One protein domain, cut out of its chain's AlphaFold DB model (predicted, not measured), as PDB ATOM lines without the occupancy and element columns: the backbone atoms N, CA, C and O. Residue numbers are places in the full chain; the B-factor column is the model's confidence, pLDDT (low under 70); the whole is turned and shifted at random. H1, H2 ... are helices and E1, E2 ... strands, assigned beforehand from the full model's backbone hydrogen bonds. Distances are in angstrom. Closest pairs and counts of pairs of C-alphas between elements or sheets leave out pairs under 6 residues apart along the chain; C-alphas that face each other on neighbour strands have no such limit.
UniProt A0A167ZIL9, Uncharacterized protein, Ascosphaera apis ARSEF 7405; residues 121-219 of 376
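What this domain is: This is residues 121 to 219 of the 376 residues of an uncharacterized protein of Ascosphaera apis ARSEF 7405 (UniProt A0A167ZIL9). A small, strongly twisted sheet of three strands has H1 over it, along E1, and from this body a wide, loose loop swings out and back: residues 150 to 161, H2 at the far end, then H3 returning to E2. Short H4 follows the sheet's last strand. The printed part has 99 residues, in the order E1 H1 H2 H3 E2 E3 H4, with sheet order E1 E2 E3, antiparallel; the class is mixed, helices and strands. It is loose, with a radius of gyration of the C-alphas of 16.9 A, and spans 48 by 36 by 24 A.

How they stand to each other: Start at edge strand E1, residues 121 to 126, antiparallel to inner strand E2, residues 189 to 196; look for N 123 and O 192, 2.8 A apart. E2 bends by 73 degrees at residue 192, pairing with E1 over 189 to 192 and with E3, residues 206 to 209, over 193 to 196. E2 and E3 form a hairpin, with N 207 and O 195 at 2.9 A. H1, residues 138 to 149, is on the sheet at a height of 7.7 A, over E1 and along it at 6 degrees on the local plane; their closest C-alphas, of Tyr 124 and Ile 141, are 6.4 A apart. H2, residues 162 to 170, and H3, residues 173 to 185, are close but not clearly touching: their closest C-alphas, of Glu 168 and Ala 176, are 6.5 A apart. They run opposite ways at a steep tilt of 66 degrees. H4, residues 212 to 217, is not on the sheet. In H1, H2, H3 and H4 every O i to N i+4 pair is within hydrogen-bond range.

Where its parts are: Find C-alpha 121 at (-9.569, 15.184, 18.433), where E1 begins its 15.1 A. H1 runs 15.6 A, H2 12.2 A, H3 18.3 A, E2 18.5 A and E3 9.4 A. H4 runs 8.6 A to C-alpha 217 at (4.209, 17.792, 30.104).

The domain as a whole: The two C-alphas farthest apart, of Ala 170 and Arg 202, are 50.0 A apart. The printed part has no cut; the links E1 to H1 and H1 to H2 are long. Look at residues 156 to 157 for pLDDT under 70.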
ATOM      1  N   TYR A 121     -10.762  14.775  19.157       95.06
ATOM      2  CA  TYR A 121      -9.569  15.184  18.433       95.06
ATOM      3  C   TYR A 121      -9.615  14.643  16.991       95.06
ATOM      4  O   TYR A 121      -9.925  13.465  16.810       95.06
ATOM      5  N   PRO A 122      -9.298  15.459  15.968       95.69
ATOM      6  CA  PRO A 122      -8.942  16.876  16.051       95.69
ATOM      7  C   PRO A 122     -10.167  17.790  16.222       95.69
ATOM      8  O   PRO A 122     -11.217  17.571  15.624       95.69
ATOM      9  N   SER A 123     -10.009  18.850  17.011       97.19
ATOM     10  CA  SER A 123     -10.866  20.046  17.019       97.19
ATOM     11  C   SER A 123     -10.024  21.275  16.664       97.19
ATOM     12  O   SER A 123      -8.800  21.176  16.613       97.19
ATOM     13  N   TYR A 124     -10.646  22.431  16.429       97.38
ATOM     14  CA  TYR A 124      -9.939  23.629  15.960       97.38
ATOM     15  C   TYR A 124     -10.255  24.834  16.844       97.38
ATOM     16  O   TYR A 124     -11.418  25.232  16.929       97.38
ATOM     17  N   GLN A 125      -9.239  25.405  17.494       97.38
ATOM     18  CA  GLN A 125      -9.369  26.591  18.346       97.38
ATOM     19  C   GLN A 125      -8.920  27.845  17.597       97.38
ATOM     20  O   GLN A 125      -7.823  27.873  17.052       97.38
ATOM     21  N   CYS A 126      -9.752  28.880  17.617       97.19
ATOM     22  CA  CYS A 126      -9.464  30.200  17.063       97.19
ATOM     23  C   CYS A 126      -8.315  30.882  17.827       97.19
ATOM     24  O   CYS A 126      -8.356  30.931  19.058       97.19
ATOM     25  N   THR A 127      -7.321  31.422  17.114       96.00
ATOM     26  CA  THR A 127      -6.142  32.084  17.713       96.00
ATOM     27  C   THR A 127      -6.239  33.606  17.784       96.00
ATOM     28  O   THR A 127      -5.343  34.240  18.337       96.00
ATOM     29  N   PHE A 128      -7.312  34.211  17.263       95.88
ATOM     30  CA  PHE A 128      -7.553  35.647  17.428       95.88
ATOM     31  C   PHE A 128      -7.676  36.023  18.912       95.88
ATOM     32  O   PHE A 128      -8.238  35.261  19.709       95.88
ATOM     33  N   ASP A 129      -7.174  37.210  19.263       94.69
ATOM     34  CA  ASP A 129      -7.102  37.671  20.651       94.69
ATOM     35  C   ASP A 129      -8.469  37.585  21.352       94.69
ATOM     36  O   ASP A 129      -9.505  37.973  20.802       94.69
ATOM     37  N   ARG A 130      -8.468  37.018  22.564       90.75
ATOM     38  CA  ARG A 130      -9.644  36.788  23.431       90.75
ATOM     39  C   ARG A 130     -10.793  35.970  22.835       90.75
ATOM     40  O   ARG A 130     -11.847  35.876  23.463       90.75
ATOM     41  N   CYS A 131     -10.642  35.358  21.661       93.81
ATOM     42  CA  CYS A 131     -11.763  34.665  21.041       93.81
ATOM     43  C   CYS A 131     -12.065  33.310  21.699       93.81
ATOM     44  O   CYS A 131     -13.214  33.028  22.037       93.81
ATOM     45  N   GLY A 132     -11.051  32.452  21.838       93.75
ATOM     46  CA  GLY A 132     -11.159  31.148  22.505       93.75
ATOM     47  C   GLY A 132     -12.151  30.146  21.889       93.75
ATOM     48  O   GLY A 132     -12.304  29.052  22.426       93.75
ATOM     49  N   TYR A 133     -12.823  30.476  20.781       96.38
ATOM     50  CA  TYR A 133     -13.824  29.616  20.151       96.38
ATOM     51  C   TYR A 133     -13.212  28.301  19.657       96.38
ATOM     52  O   TYR A 133     -12.176  28.312  18.993       96.38
ATOM     53  N   VAL A 134     -13.888  27.180  19.928       97.56
ATOM     54  CA  VAL A 134     -13.476  25.841  19.489       97.56
ATOM     55  C   VAL A 134     -14.557  25.218  18.604       97.56
ATOM     56  O   VAL A 134     -15.660  24.924  19.066       97.56
ATOM     57  N   GLY A 135     -14.229  24.988  17.333       96.81
ATOM     58  CA  GLY A 135     -15.077  24.285  16.366       96.81
ATOM     59  C   GLY A 135     -14.725  22.799  16.251       96.81
ATOM     60  O   GLY A 135     -13.574  22.404  16.438       96.81
ATOM     61  N   MET A 136     -15.703  21.961  15.889       96.12
ATOM     62  CA  MET A 136     -15.488  20.516  15.680       96.12
ATOM     63  C   MET A 136     -14.786  20.198  14.356       96.12
ATOM     64  O   MET A 136     -14.266  19.104  14.176       96.12
ATOM     65  N   GLY A 137     -14.807  21.126  13.398       96.44
ATOM     66  CA  GLY A 137     -14.306  20.884  12.052       96.44
ATOM     67  C   GLY A 137     -13.817  22.150  11.366       96.44
ATOM     68  O   GLY A 137     -14.214  23.261  11.724       96.44
ATOM     69  N   ILE A 138     -13.011  21.958  10.318       95.94
ATOM     70  CA  ILE A 138     -12.486  23.040   9.474       95.94
ATOM     71  C   ILE A 138     -13.603  23.966   8.947       95.94
ATOM     72  O   ILE A 138     -13.409  25.181   8.981       95.94
ATOM     73  N   PRO A 139     -14.773  23.472   8.484       96.62
ATOM     74  CA  PRO A 139     -15.836  24.360   8.007       96.62
ATOM     75  C   PRO A 139     -16.333  25.331   9.084       96.62
ATOM     76  O   PRO A 139     -16.442  26.523   8.819       96.62
ATOM     77  N   GLN A 140     -16.550  24.837  10.308       97.00
ATOM     78  CA  GLN A 140     -17.065  25.638  11.421       97.00
ATOM     79  C   GLN A 140     -16.065  26.697  11.884       97.00
ATOM     80  O   GLN A 140     -16.453  27.828  12.159       97.00
ATOM     81  N   ILE A 141     -14.777  26.344  11.984       97.69
ATOM     82  CA  ILE A 141     -13.758  27.313  12.402       97.69
ATOM     83  C   ILE A 141     -13.502  28.360  11.313       97.69
ATOM     84  O   ILE A 141     -13.355  29.532  11.635       97.69
ATOM     85  N   LYS A 142     -13.548  27.981  10.027       96.38
ATOM     86  CA  LYS A 142     -13.461  28.934   8.910       96.38
ATOM     87  C   LYS A 142     -14.621  29.918   8.918       96.38
ATOM     88  O   LYS A 142     -14.387  31.118   8.848       96.38
ATOM     89  N   GLU A 143     -15.851  29.417   9.027       97.25
ATOM     90  CA  GLU A 143     -17.046  30.260   9.125       97.25
ATOM     91  C   GLU A 143     -16.937  31.223  10.307       97.25
ATOM     92  O   GLU A 143     -17.148  32.424  10.149       97.25
ATOM     93  N   HIS A 144     -16.524  30.723  11.470       97.56
ATOM     94  CA  HIS A 144     -16.284  31.548  12.643       97.56
ATOM     95  C   HIS A 144     -15.229  32.639  12.384       97.56
ATOM     96  O   HIS A 144     -15.500  33.815  12.622       97.56
ATOM     97  N   CYS A 145     -14.050  32.282  11.865       97.56
ATOM     98  CA  CYS A 145     -12.976  33.240  11.599       97.56
ATOM     99  C   CYS A 145     -13.383  34.296  10.565       97.56
ATOM    100  O   CYS A 145     -13.075  35.474  10.738       97.56
ATOM    101  N   THR A 146     -14.114  33.911   9.518       96.62
ATOM    102  CA  THR A 146     -14.602  34.854   8.507       96.62
ATOM    103  C   THR A 146     -15.686  35.778   9.062       96.62
ATOM    104  O   THR A 146     -15.612  36.985   8.858       96.62
ATOM    105  N   THR A 147     -16.673  35.246   9.785       97.94
ATOM    106  CA  THR A 147     -17.828  36.034  10.257       97.94
ATOM    107  C   THR A 147     -17.512  36.914  11.461       97.94
ATOM    108  O   THR A 147     -18.051  38.013  11.567       97.94
ATOM    109  N   ARG A 148     -16.661  36.449  12.382       98.06
ATOM    110  CA  ARG A 148     -16.361  37.163  13.634       98.06
ATOM    111  C   ARG A 148     -15.113  38.030  13.549       98.06
ATOM    112  O   ARG A 148     -15.080  39.057  14.213       98.06
ATOM    113  N   HIS A 149     -14.134  37.641  12.731       97.12
ATOM    114  CA  HIS A 149     -12.828  38.313  12.654       97.12
ATOM    115  C   HIS A 149     -12.504  38.867  11.264       97.12
ATOM    116  O   HIS A 149     -11.398  39.343  11.037       97.12
ATOM    117  N   GLY A 150     -13.434  38.775  10.304       96.44
ATOM    118  CA  GLY A 150     -13.209  39.242   8.931       96.44
ATOM    119  C   GLY A 150     -12.104  38.480   8.193       96.44
ATOM    120  O   GLY A 150     -11.587  38.963   7.184       96.44
ATOM    121  N   TRP A 151     -11.712  37.297   8.680       95.62
ATOM    122  CA  TRP A 151     -10.628  36.537   8.072       95.62
ATOM    123  C   TRP A 151     -10.983  36.120   6.643       95.62
ATOM    124  O   TRP A 151     -12.003  35.466   6.390       95.62
ATOM    125  N   THR A 152     -10.092  36.461   5.715       93.56
ATOM    126  CA  THR A 152     -10.176  36.083   4.306       93.56
ATOM    127  C   THR A 152      -9.104  35.048   4.006       93.56
ATOM    128  O   THR A 152      -7.936  35.257   4.314       93.56
ATOM    129  N   ASN A 153      -9.494  33.930   3.388       88.69
ATOM    130  CA  ASN A 153      -8.559  32.862   3.052       88.69
ATOM    131  C   ASN A 153      -7.473  33.374   2.080       88.69
ATOM    132  O   ASN A 153      -7.815  33.697   0.937       88.69
ATOM    133  N   PRO A 154      -6.185  33.400   2.477       83.56
ATOM    134  CA  PRO A 154      -5.105  33.850   1.598       83.56
ATOM    135  C   PRO A 154      -4.918  32.910   0.402       83.56
ATOM    136  O   PRO A 154      -4.485  33.321  -0.677       83.56
ATOM    137  N   GLN A 155      -5.302  31.637   0.550       79.94
ATOM    138  CA  GLN A 155      -5.341  30.704  -0.563       79.94
ATOM    139  C   GLN A 155      -6.550  31.031  -1.443       79.94
ATOM    140  O   GLN A 155      -7.688  30.653  -1.144       79.94
ATOM    141  N   ARG A 156      -6.292  31.743  -2.545       69.19
ATOM    142  CA  ARG A 156      -7.294  32.043  -3.577       69.19
ATOM    143  C   ARG A 156      -8.080  30.782  -3.947       69.19
ATOM    144  O   ARG A 156      -7.504  29.706  -4.114       69.19
ATOM    145  N   ARG A 157      -9.399  30.926  -4.119       66.06
ATOM    146  CA  ARG A 157     -10.256  29.870  -4.675       66.06
ATOM    147  C   ARG A 157      -9.708  29.456  -6.042       66.06
ATOM    148  O   ARG A 157      -9.782  30.213  -7.001       66.06
ATOM    149  N   GLY A 158      -9.172  28.247  -6.113       72.19
ATOM    150  CA  GLY A 158      -8.715  27.633  -7.348       72.19
ATOM    151  C   GLY A 158      -8.147  26.256  -7.056       72.19
ATOM    152  O   GLY A 158      -7.328  26.096  -6.152       72.19
ATOM    153  N   ARG A 159      -8.581  25.249  -7.819       75.00
ATOM    154  CA  ARG A 159      -7.854  23.980  -7.877       75.00
ATOM    155  C   ARG A 159      -6.415  24.325  -8.285       75.00
ATOM    156  O   ARG A 159      -6.269  25.069  -9.259       75.00
ATOM    157  N   PRO A 160      -5.375  23.837  -7.581       70.88
ATOM    158  CA  PRO A 160      -4.005  23.999  -8.049       70.88
ATOM    159  C   PRO A 160      -3.961  23.593  -9.520       70.88
ATOM    160  O   PRO A 160      -4.499  22.540  -9.884       70.88
ATOM    161  N   SER A 161      -3.415  24.454 -10.380       80.88
ATOM    162  CA  SER A 161      -3.270  24.099 -11.788       80.88
ATOM    163  C   SER A 161      -2.498  22.781 -11.867       80.88
ATOM    164  O   SER A 161      -1.645  22.501 -11.023       80.88
ATOM    165  N   LYS A 162      -2.790  21.939 -12.867       84.38
ATOM    166  CA  LYS A 162      -2.052  20.679 -13.060       84.38
ATOM    167  C   LYS A 162      -0.536  20.932 -13.090       84.38
ATOM    168  O   LYS A 162       0.218  20.130 -12.560       84.38
ATOM    169  N   LYS A 163      -0.131  22.093 -13.622       78.75
ATOM    170  CA  LYS A 163       1.239  22.605 -13.599       78.75
ATOM    171  C   LYS A 163       1.767  22.816 -12.177       78.75
ATOM    172  O   LYS A 163       2.775  22.221 -11.847       78.75
ATOM    173  N   ARG A 164       1.051  23.550 -11.316       78.38
ATOM    174  CA  ARG A 164       1.443  23.736  -9.909       78.38
ATOM    175  C   ARG A 164       1.531  22.407  -9.157       78.38
ATOM    176  O   ARG A 164       2.391  22.262  -8.307       78.38
ATOM    177  N   LYS A 165       0.650  21.446  -9.457       79.50
ATOM    178  CA  LYS A 165       0.699  20.114  -8.838       79.50
ATOM    179  C   LYS A 165       1.947  19.333  -9.269       79.50
ATOM    180  O   LYS A 165       2.560  18.696  -8.430       79.50
ATOM    181  N   LEU A 166       2.328  19.419 -10.547       79.06
ATOM    182  CA  LEU A 166       3.566  18.827 -11.069       79.06
ATOM    183  C   LEU A 166       4.816  19.544 -10.542       79.06
ATOM    184  O   LEU A 166       5.790  18.884 -10.224       79.06
ATOM    185  N   GLU A 167       4.783  20.874 -10.425       77.94
ATOM    186  CA  GLU A 167       5.853  21.669  -9.809       77.94
ATOM    187  C   GLU A 167       6.006  21.324  -8.318       77.94
ATOM    188  O   GLU A 167       7.123  21.190  -7.852       77.94
ATOM    189  N   GLU A 168       4.909  21.100  -7.588       76.00
ATOM    190  CA  GLU A 168       4.917  20.700  -6.169       76.00
ATOM    191  C   GLU A 168       5.330  19.230  -5.956       76.00
ATOM    192  O   GLU A 168       5.887  18.899  -4.917       76.00
ATOM    193  N   GLU A 169       5.075  18.347  -6.929       77.25
ATOM    194  CA  GLU A 169       5.590  16.966  -6.956       77.25
ATOM    195  C   GLU A 169       7.069  16.897  -7.387       77.25
ATOM    196  O   GLU A 169       7.751  15.927  -7.060       77.25
ATOM    197  N   ALA A 170       7.552  17.898  -8.131       77.94
ATOM    198  CA  ALA A 170       8.937  18.010  -8.589       77.94
ATOM    199  C   ALA A 170       9.824  18.818  -7.627       77.94
ATOM    200  O   ALA A 170      11.037  18.611  -7.603       77.94
ATOM    201  N   GLU A 171       9.240  19.730  -6.844       77.69
ATOM    202  CA  GLU A 171       9.896  20.331  -5.685       77.69
ATOM    203  C   GLU A 171      10.278  19.221  -4.704       77.69
ATOM    204  O   GLU A 171       9.508  18.297  -4.442       77.69
ATOM    205  N   ASP A 172      11.488  19.325  -4.154       81.19
ATOM    206  CA  ASP A 172      11.971  18.424  -3.115       81.19
ATOM    207  C   ASP A 172      10.910  18.300  -2.006       81.19
ATOM    208  O   ASP A 172      10.337  19.299  -1.553       81.19
ATOM    209  N   ALA A 173      10.650  17.072  -1.552       80.88
ATOM    210  CA  ALA A 173       9.714  16.783  -0.472       80.88
ATOM    211  C   ALA A 173       9.956  17.672   0.767       80.88
ATOM    212  O   ALA A 173       8.999  18.025   1.465       80.88
ATOM    213  N   ALA A 174      11.205  18.086   1.014       82.00
ATOM    214  CA  ALA A 174      11.556  19.037   2.065       82.00
ATOM    215  C   ALA A 174      10.966  20.445   1.834       82.00
ATOM    216  O   ALA A 174      10.411  21.040   2.762       82.00
ATOM    217  N   ALA A 175      11.029  20.970   0.607       86.06
ATOM    218  CA  ALA A 175      10.473  22.279   0.255       86.06
ATOM    219  C   ALA A 175       8.937  22.276   0.331       86.06
ATOM    220  O   ALA A 175       8.336  23.199   0.892       86.06
ATOM    221  N   ALA A 176       8.302  21.198  -0.142       82.50
ATOM    222  CA  ALA A 176       6.857  21.013  -0.024       82.50
ATOM    223  C   ALA A 176       6.403  20.945   1.450       82.50
ATOM    224  O   ALA A 176       5.402  21.566   1.828       82.50
ATOM    225  N   ALA A 177       7.157  20.242   2.303       84.69
ATOM    226  CA  ALA A 177       6.886  20.162   3.737       84.69
ATOM    227  C   ALA A 177       7.017  21.527   4.434       84.69
ATOM    228  O   ALA A 177       6.127  21.912   5.196       84.69
ATOM    229  N   GLU A 178       8.072  22.291   4.138       87.56
ATOM    230  CA  GLU A 178       8.277  23.629   4.706       87.56
ATOM    231  C   GLU A 178       7.190  24.614   4.250       87.56
ATOM    232  O   GLU A 178       6.651  25.379   5.054       87.56
ATOM    233  N   ARG A 179       6.773  24.558   2.981       84.69
ATOM    234  CA  ARG A 179       5.649  25.362   2.480       84.69
ATOM    235  C   ARG A 179       4.343  25.023   3.198       84.69
ATOM    236  O   ARG A 179       3.596  25.928   3.572       84.69
ATOM    237  N   LYS A 180       4.055  23.731   3.382       83.12
ATOM    238  CA  LYS A 180       2.874  23.276   4.125       83.12
ATOM    239  C   LYS A 180       2.914  23.777   5.568       83.12
ATOM    240  O   LYS A 180       1.903  24.279   6.049       83.12
ATOM    241  N   ARG A 181       4.078  23.721   6.217       86.62
ATOM    242  CA  ARG A 181       4.282  24.239   7.573       86.62
ATOM    243  C   ARG A 181       4.015  25.742   7.662       86.62
ATOM    244  O   ARG A 181       3.291  26.156   8.559       86.62
ATOM    245  N   LYS A 182       4.528  26.548   6.725       87.00
ATOM    246  CA  LYS A 182       4.235  27.993   6.661       87.00
ATOM    247  C   LYS A 182       2.741  28.262   6.486       87.00
ATOM    248  O   LYS A 182       2.163  29.055   7.213       87.00
ATOM    249  N   LEU A 183       2.094  27.526   5.582       84.50
ATOM    250  CA  LEU A 183       0.650  27.631   5.381       84.50
ATOM    251  C   LEU A 183      -0.147  27.266   6.634       84.50
ATOM    252  O   LEU A 183      -1.164  27.900   6.886       84.50
ATOM    253  N   GLU A 184       0.282  26.256   7.391       85.50
ATOM    254  CA  GLU A 184      -0.340  25.872   8.662       85.50
ATOM    255  C   GLU A 184      -0.077  26.902   9.773       85.50
ATOM    256  O   GLU A 184      -0.962  27.122  10.597       85.50
ATOM    257  N   GLN A 185       1.083  27.571   9.769       85.81
ATOM    258  CA  GLN A 185       1.403  28.678  10.684       85.81
ATOM    259  C   GLN A 185       0.557  29.930  10.416       85.81
ATOM    260  O   GLN A 185       0.209  30.635  11.360       85.81
ATOM    261  N   ASP A 186       0.182  30.169   9.159       89.00
ATOM    262  CA  ASP A 186      -0.636  31.320   8.753       89.00
ATOM    263  C   ASP A 186      -2.148  31.117   8.992       89.00
ATOM    264  O   ASP A 186      -2.957  32.015   8.726       89.00
ATOM    265  N   LEU A 187      -2.580  29.940   9.464       94.69
ATOM    266  CA  LEU A 187      -3.989  29.704   9.777       94.69
ATOM    267  C   LEU A 187      -4.371  30.384  11.102       94.69
ATOM    268  O   LEU A 187      -3.672  30.232  12.101       94.69
ATOM    269  N   PRO A 188      -5.537  31.052  11.180       96.75
ATOM    270  CA  PRO A 188      -6.003  31.700  12.408       96.75
ATOM    271  C   PRO A 188      -6.635  30.701  13.398       96.75
ATOM    272  O   PRO A 188      -7.564  31.031  14.144       96.75
ATOM    273  N   TRP A 189      -6.187  29.446  13.370       96.75
ATOM    274  CA  TRP A 189      -6.609  28.414  14.302       96.75
ATOM    275  C   TRP A 189      -5.521  27.364  14.503       96.75
ATOM    276  O   TRP A 189      -4.707  27.103  13.623       96.75
ATOM    277  N   VAL A 190      -5.577  26.694  15.649       95.50
ATOM    278  CA  VAL A 190      -4.709  25.564  15.997       95.50
ATOM    279  C   VAL A 190      -5.531  24.299  16.205       95.50
ATOM    280  O   VAL A 190      -6.691  24.352  16.624       95.50
ATOM    281  N   THR A 191      -4.933  23.147  15.913       95.56
ATOM    282  CA  THR A 191      -5.537  21.838  16.190       95.56
ATOM    283  C   THR A 191      -5.427  21.522  17.679       95.56
ATOM    284  O   THR A 191      -4.344  21.603  18.251       95.56
ATOM    285  N   VAL A 192      -6.540  21.153  18.313       96.44
ATOM    286  CA  VAL A 192      -6.630  20.914  19.762       96.44
ATOM    287  C   VAL A 192      -7.500  19.699  20.083       96.44
ATOM    288  O   VAL A 192      -8.327  19.282  19.269       96.44
ATOM    289  N   ALA A 193      -7.358  19.149  21.290       97.19
ATOM    290  CA  ALA A 193      -8.368  18.276  21.882       97.19
ATOM    291  C   ALA A 193      -9.450  19.126  22.567       97.19
ATOM    292  O   ALA A 193      -9.157  20.189  23.122       97.19
ATOM    293  N   SER A 194     -10.710  18.686  22.528       97.62
ATOM    294  CA  SER A 194     -11.802  19.444  23.147       97.62
ATOM    295  C   SER A 194     -12.873  18.578  23.800       97.62
ATOM    296  O   SER A 194     -13.155  17.473  23.340       97.62
ATOM    297  N   GLN A 195     -13.536  19.114  24.820       97.56
ATOM    298  CA  GLN A 195     -14.738  18.541  25.433       97.56
ATOM    299  C   GLN A 195     -15.877  19.567  25.437       97.56
ATOM    300  O   GLN A 195     -15.697  20.718  25.041       97.56
ATOM    301  N   GLN A 196     -17.071  19.136  25.839       97.00
ATOM    302  CA  GLN A 196     -18.233  20.006  26.010       97.00
ATOM    303  C   GLN A 196     -19.062  19.536  27.204       97.00
ATOM    304  O   GLN A 196     -19.194  18.331  27.424       97.00
ATOM    305  N   PHE A 197     -19.646  20.476  27.947       97.12
ATOM    306  CA  PHE A 197     -20.523  20.159  29.075       97.12
ATOM    307  C   PHE A 197     -21.875  19.635  28.593       97.12
ATOM    308  O   PHE A 197     -22.320  18.571  29.023       97.12
ATOM    309  N   PHE A 198     -22.505  20.348  27.658       96.00
ATOM    310  CA  PHE A 198     -23.835  20.013  27.161       96.00
ATOM    311  C   PHE A 198     -23.781  19.544  25.706       96.00
ATOM    312  O   PHE A 198     -23.096  20.153  24.886       96.00
ATOM    313  N   PRO A 199     -24.523  18.489  25.334       93.88
ATOM    314  CA  PRO A 199     -24.514  17.990  23.965       93.88
ATOM    315  C   PRO A 199     -25.253  18.899  22.976       93.88
ATOM    316  O   PRO A 199     -25.013  18.803  21.775       93.88
ATOM    317  N   ARG A 200     -26.191  19.729  23.449       92.44
ATOM    318  CA  ARG A 200     -27.071  20.563  22.615       92.44
ATOM    319  C   ARG A 200     -27.457  21.855  23.337       92.44
ATOM    320  O   ARG A 200     -27.459  21.893  24.564       92.44
ATOM    321  N   GLY A 201     -27.881  22.852  22.559       90.06
ATOM    322  CA  GLY A 201     -28.507  24.083  23.048       90.06
ATOM    323  C   GLY A 201     -27.516  25.168  23.469       90.06
ATOM    324  O   GLY A 201     -26.320  25.091  23.189       90.06
ATOM    325  N   ARG A 202     -28.028  26.198  24.153       80.50
ATOM    326  CA  ARG A 202     -27.181  27.204  24.803       80.50
ATOM    327  C   ARG A 202     -26.331  26.465  25.833       80.50
ATOM    328  O   ARG A 202     -26.882  25.886  26.766       80.50
ATOM    329  N   GLY A 203     -25.014  26.432  25.623       85.69
ATOM    330  CA  GLY A 203     -24.075  25.684  26.466       85.69
ATOM    331  C   GLY A 203     -23.320  24.556  25.783       85.69
ATOM    332  O   GLY A 203     -22.391  24.009  26.370       85.69
ATOM    333  N   SER A 204     -23.651  24.224  24.535       92.62
ATOM    334  CA  SER A 204     -22.877  23.252  23.754       92.62
ATOM    335  C   SER A 204     -21.538  23.804  23.250       92.62
ATOM    336  O   SER A 204     -20.995  23.310  22.264       92.62
ATOM    337  N   GLN A 205     -21.025  24.863  23.881       94.38
ATOM    338  CA  GLN A 205     -19.719  25.403  23.558       94.38
ATOM    339  C   GLN A 205     -18.660  24.380  23.953       94.38
ATOM    340  O   GLN A 205     -18.668  23.827  25.057       94.38
ATOM    341  N   ARG A 206     -17.747  24.129  23.020       96.69
ATOM    342  CA  ARG A 206     -16.598  23.272  23.259       96.69
ATOM    343  C   ARG A 206     -15.484  24.084  23.894       96.69
ATOM    344  O   ARG A 206     -15.309  25.259  23.576       96.69
ATOM    345  N   PHE A 207     -14.722  23.434  24.755       96.88
ATOM    346  CA  PHE A 207     -13.561  24.010  25.411       96.88
ATOM    347  C   PHE A 207     -12.337  23.146  25.166       96.88
ATOM    348  O   PHE A 207     -12.442  21.927  24.991       96.88
ATOM    349  N   ARG A 208     -11.172  23.791  25.114       97.25
ATOM    350  CA  ARG A 208      -9.902  23.100  24.919       97.25
ATOM    351  C   ARG A 208      -9.549  22.317  26.176       97.25
ATOM    352  O   ARG A 208      -9.615  22.845  27.284       97.25
ATOM    353  N   VAL A 209      -9.120  21.079  25.977       97.12
ATOM    354  CA  VAL A 209      -8.530  20.257  27.032       97.12
ATOM    355  C   VAL A 209      -7.103  19.882  26.671       97.12
ATOM    356  O   VAL A 209      -6.737  19.915  25.493       97.12
ATOM    357  N   PHE A 210      -6.303  19.521  27.671       96.06
ATOM    358  CA  PHE A 210      -4.976  18.972  27.424       96.06
ATOM    359  C   PHE A 210      -5.064  17.698  26.579       96.06
ATOM    360  O   PHE A 210      -5.818  16.769  26.882       96.06
ATOM    361  N   THR A 211      -4.250  17.635  25.531       92.38
ATOM    362  CA  THR A 211      -3.882  16.369  24.895       92.38
ATOM    363  C   THR A 211      -3.109  15.493  25.889       92.38
ATOM    364  O   THR A 211      -2.525  16.019  26.838       92.38
ATOM    365  N   PRO A 212      -3.032  14.165  25.691       86.12
ATOM    366  CA  PRO A 212      -2.237  13.302  26.568       86.12
ATOM    367  C   PRO A 212      -0.775  13.755  26.713       86.12
ATOM    368  O   PRO A 212      -0.213  13.676  27.802       86.12
ATOM    369  N   ALA A 213      -0.182  14.281  25.636       88.44
ATOM    370  CA  ALA A 213       1.175  14.823  25.646       88.44
ATOM    371  C   ALA A 213       1.280  16.118  26.469       88.44
ATOM    372  O   ALA A 213       2.181  16.242  27.294       88.44
ATOM    373  N   GLU A 214       0.344  17.058  26.292       91.56
ATOM    374  CA  GLU A 214       0.297  18.291  27.093       91.56
ATOM    375  C   GLU A 214       0.020  17.998  28.570       91.56
ATOM    376  O   GLU A 214       0.627  18.618  29.436       91.56
ATOM    377  N   ALA A 215      -0.855  17.033  28.866       89.25
ATOM    378  CA  ALA A 215      -1.151  16.610  30.229       89.25
ATOM    379  C   ALA A 215       0.112  16.062  30.907       89.25
ATOM    380  O   ALA A 215       0.467  16.525  31.989       89.25
ATOM    381  N   ALA A 216       0.836  15.158  30.235       88.56
ATOM    382  CA  ALA A 216       2.101  14.624  30.732       88.56
ATOM    383  C   ALA A 216       3.153  15.728  30.946       88.56
ATOM    384  O   ALA A 216       3.805  15.758  31.988       88.56
ATOM    385  N   ALA A 217       3.281  16.665  30.000       91.12
ATOM    386  CA  ALA A 217       4.209  17.792  30.104       91.12
ATOM    387  C   ALA A 217       3.850  18.757  31.250       91.12
ATOM    388  O   ALA A 217       4.736  19.285  31.914       91.12
ATOM    389  N   ALA A 218       2.558  18.954  31.513       89.12
ATOM    390  CA  ALA A 218       2.058  19.781  32.609       89.12
ATOM    391  C   ALA A 218       2.031  19.050  33.968       89.12
ATOM    392  O   ALA A 218       1.487  19.578  34.938       89.12
ATOM    393  N   GLY A 219       2.591  17.836  34.060       90.25
ATOM    394  CA  GLY A 219       2.625  17.050  35.297       90.25
ATOM    395  C   GLY A 219       1.279  16.430  35.687       90.25
ATOM    396  O   GLY A 219       1.151  15.864  36.773       90.25
TER     397      GLY A 219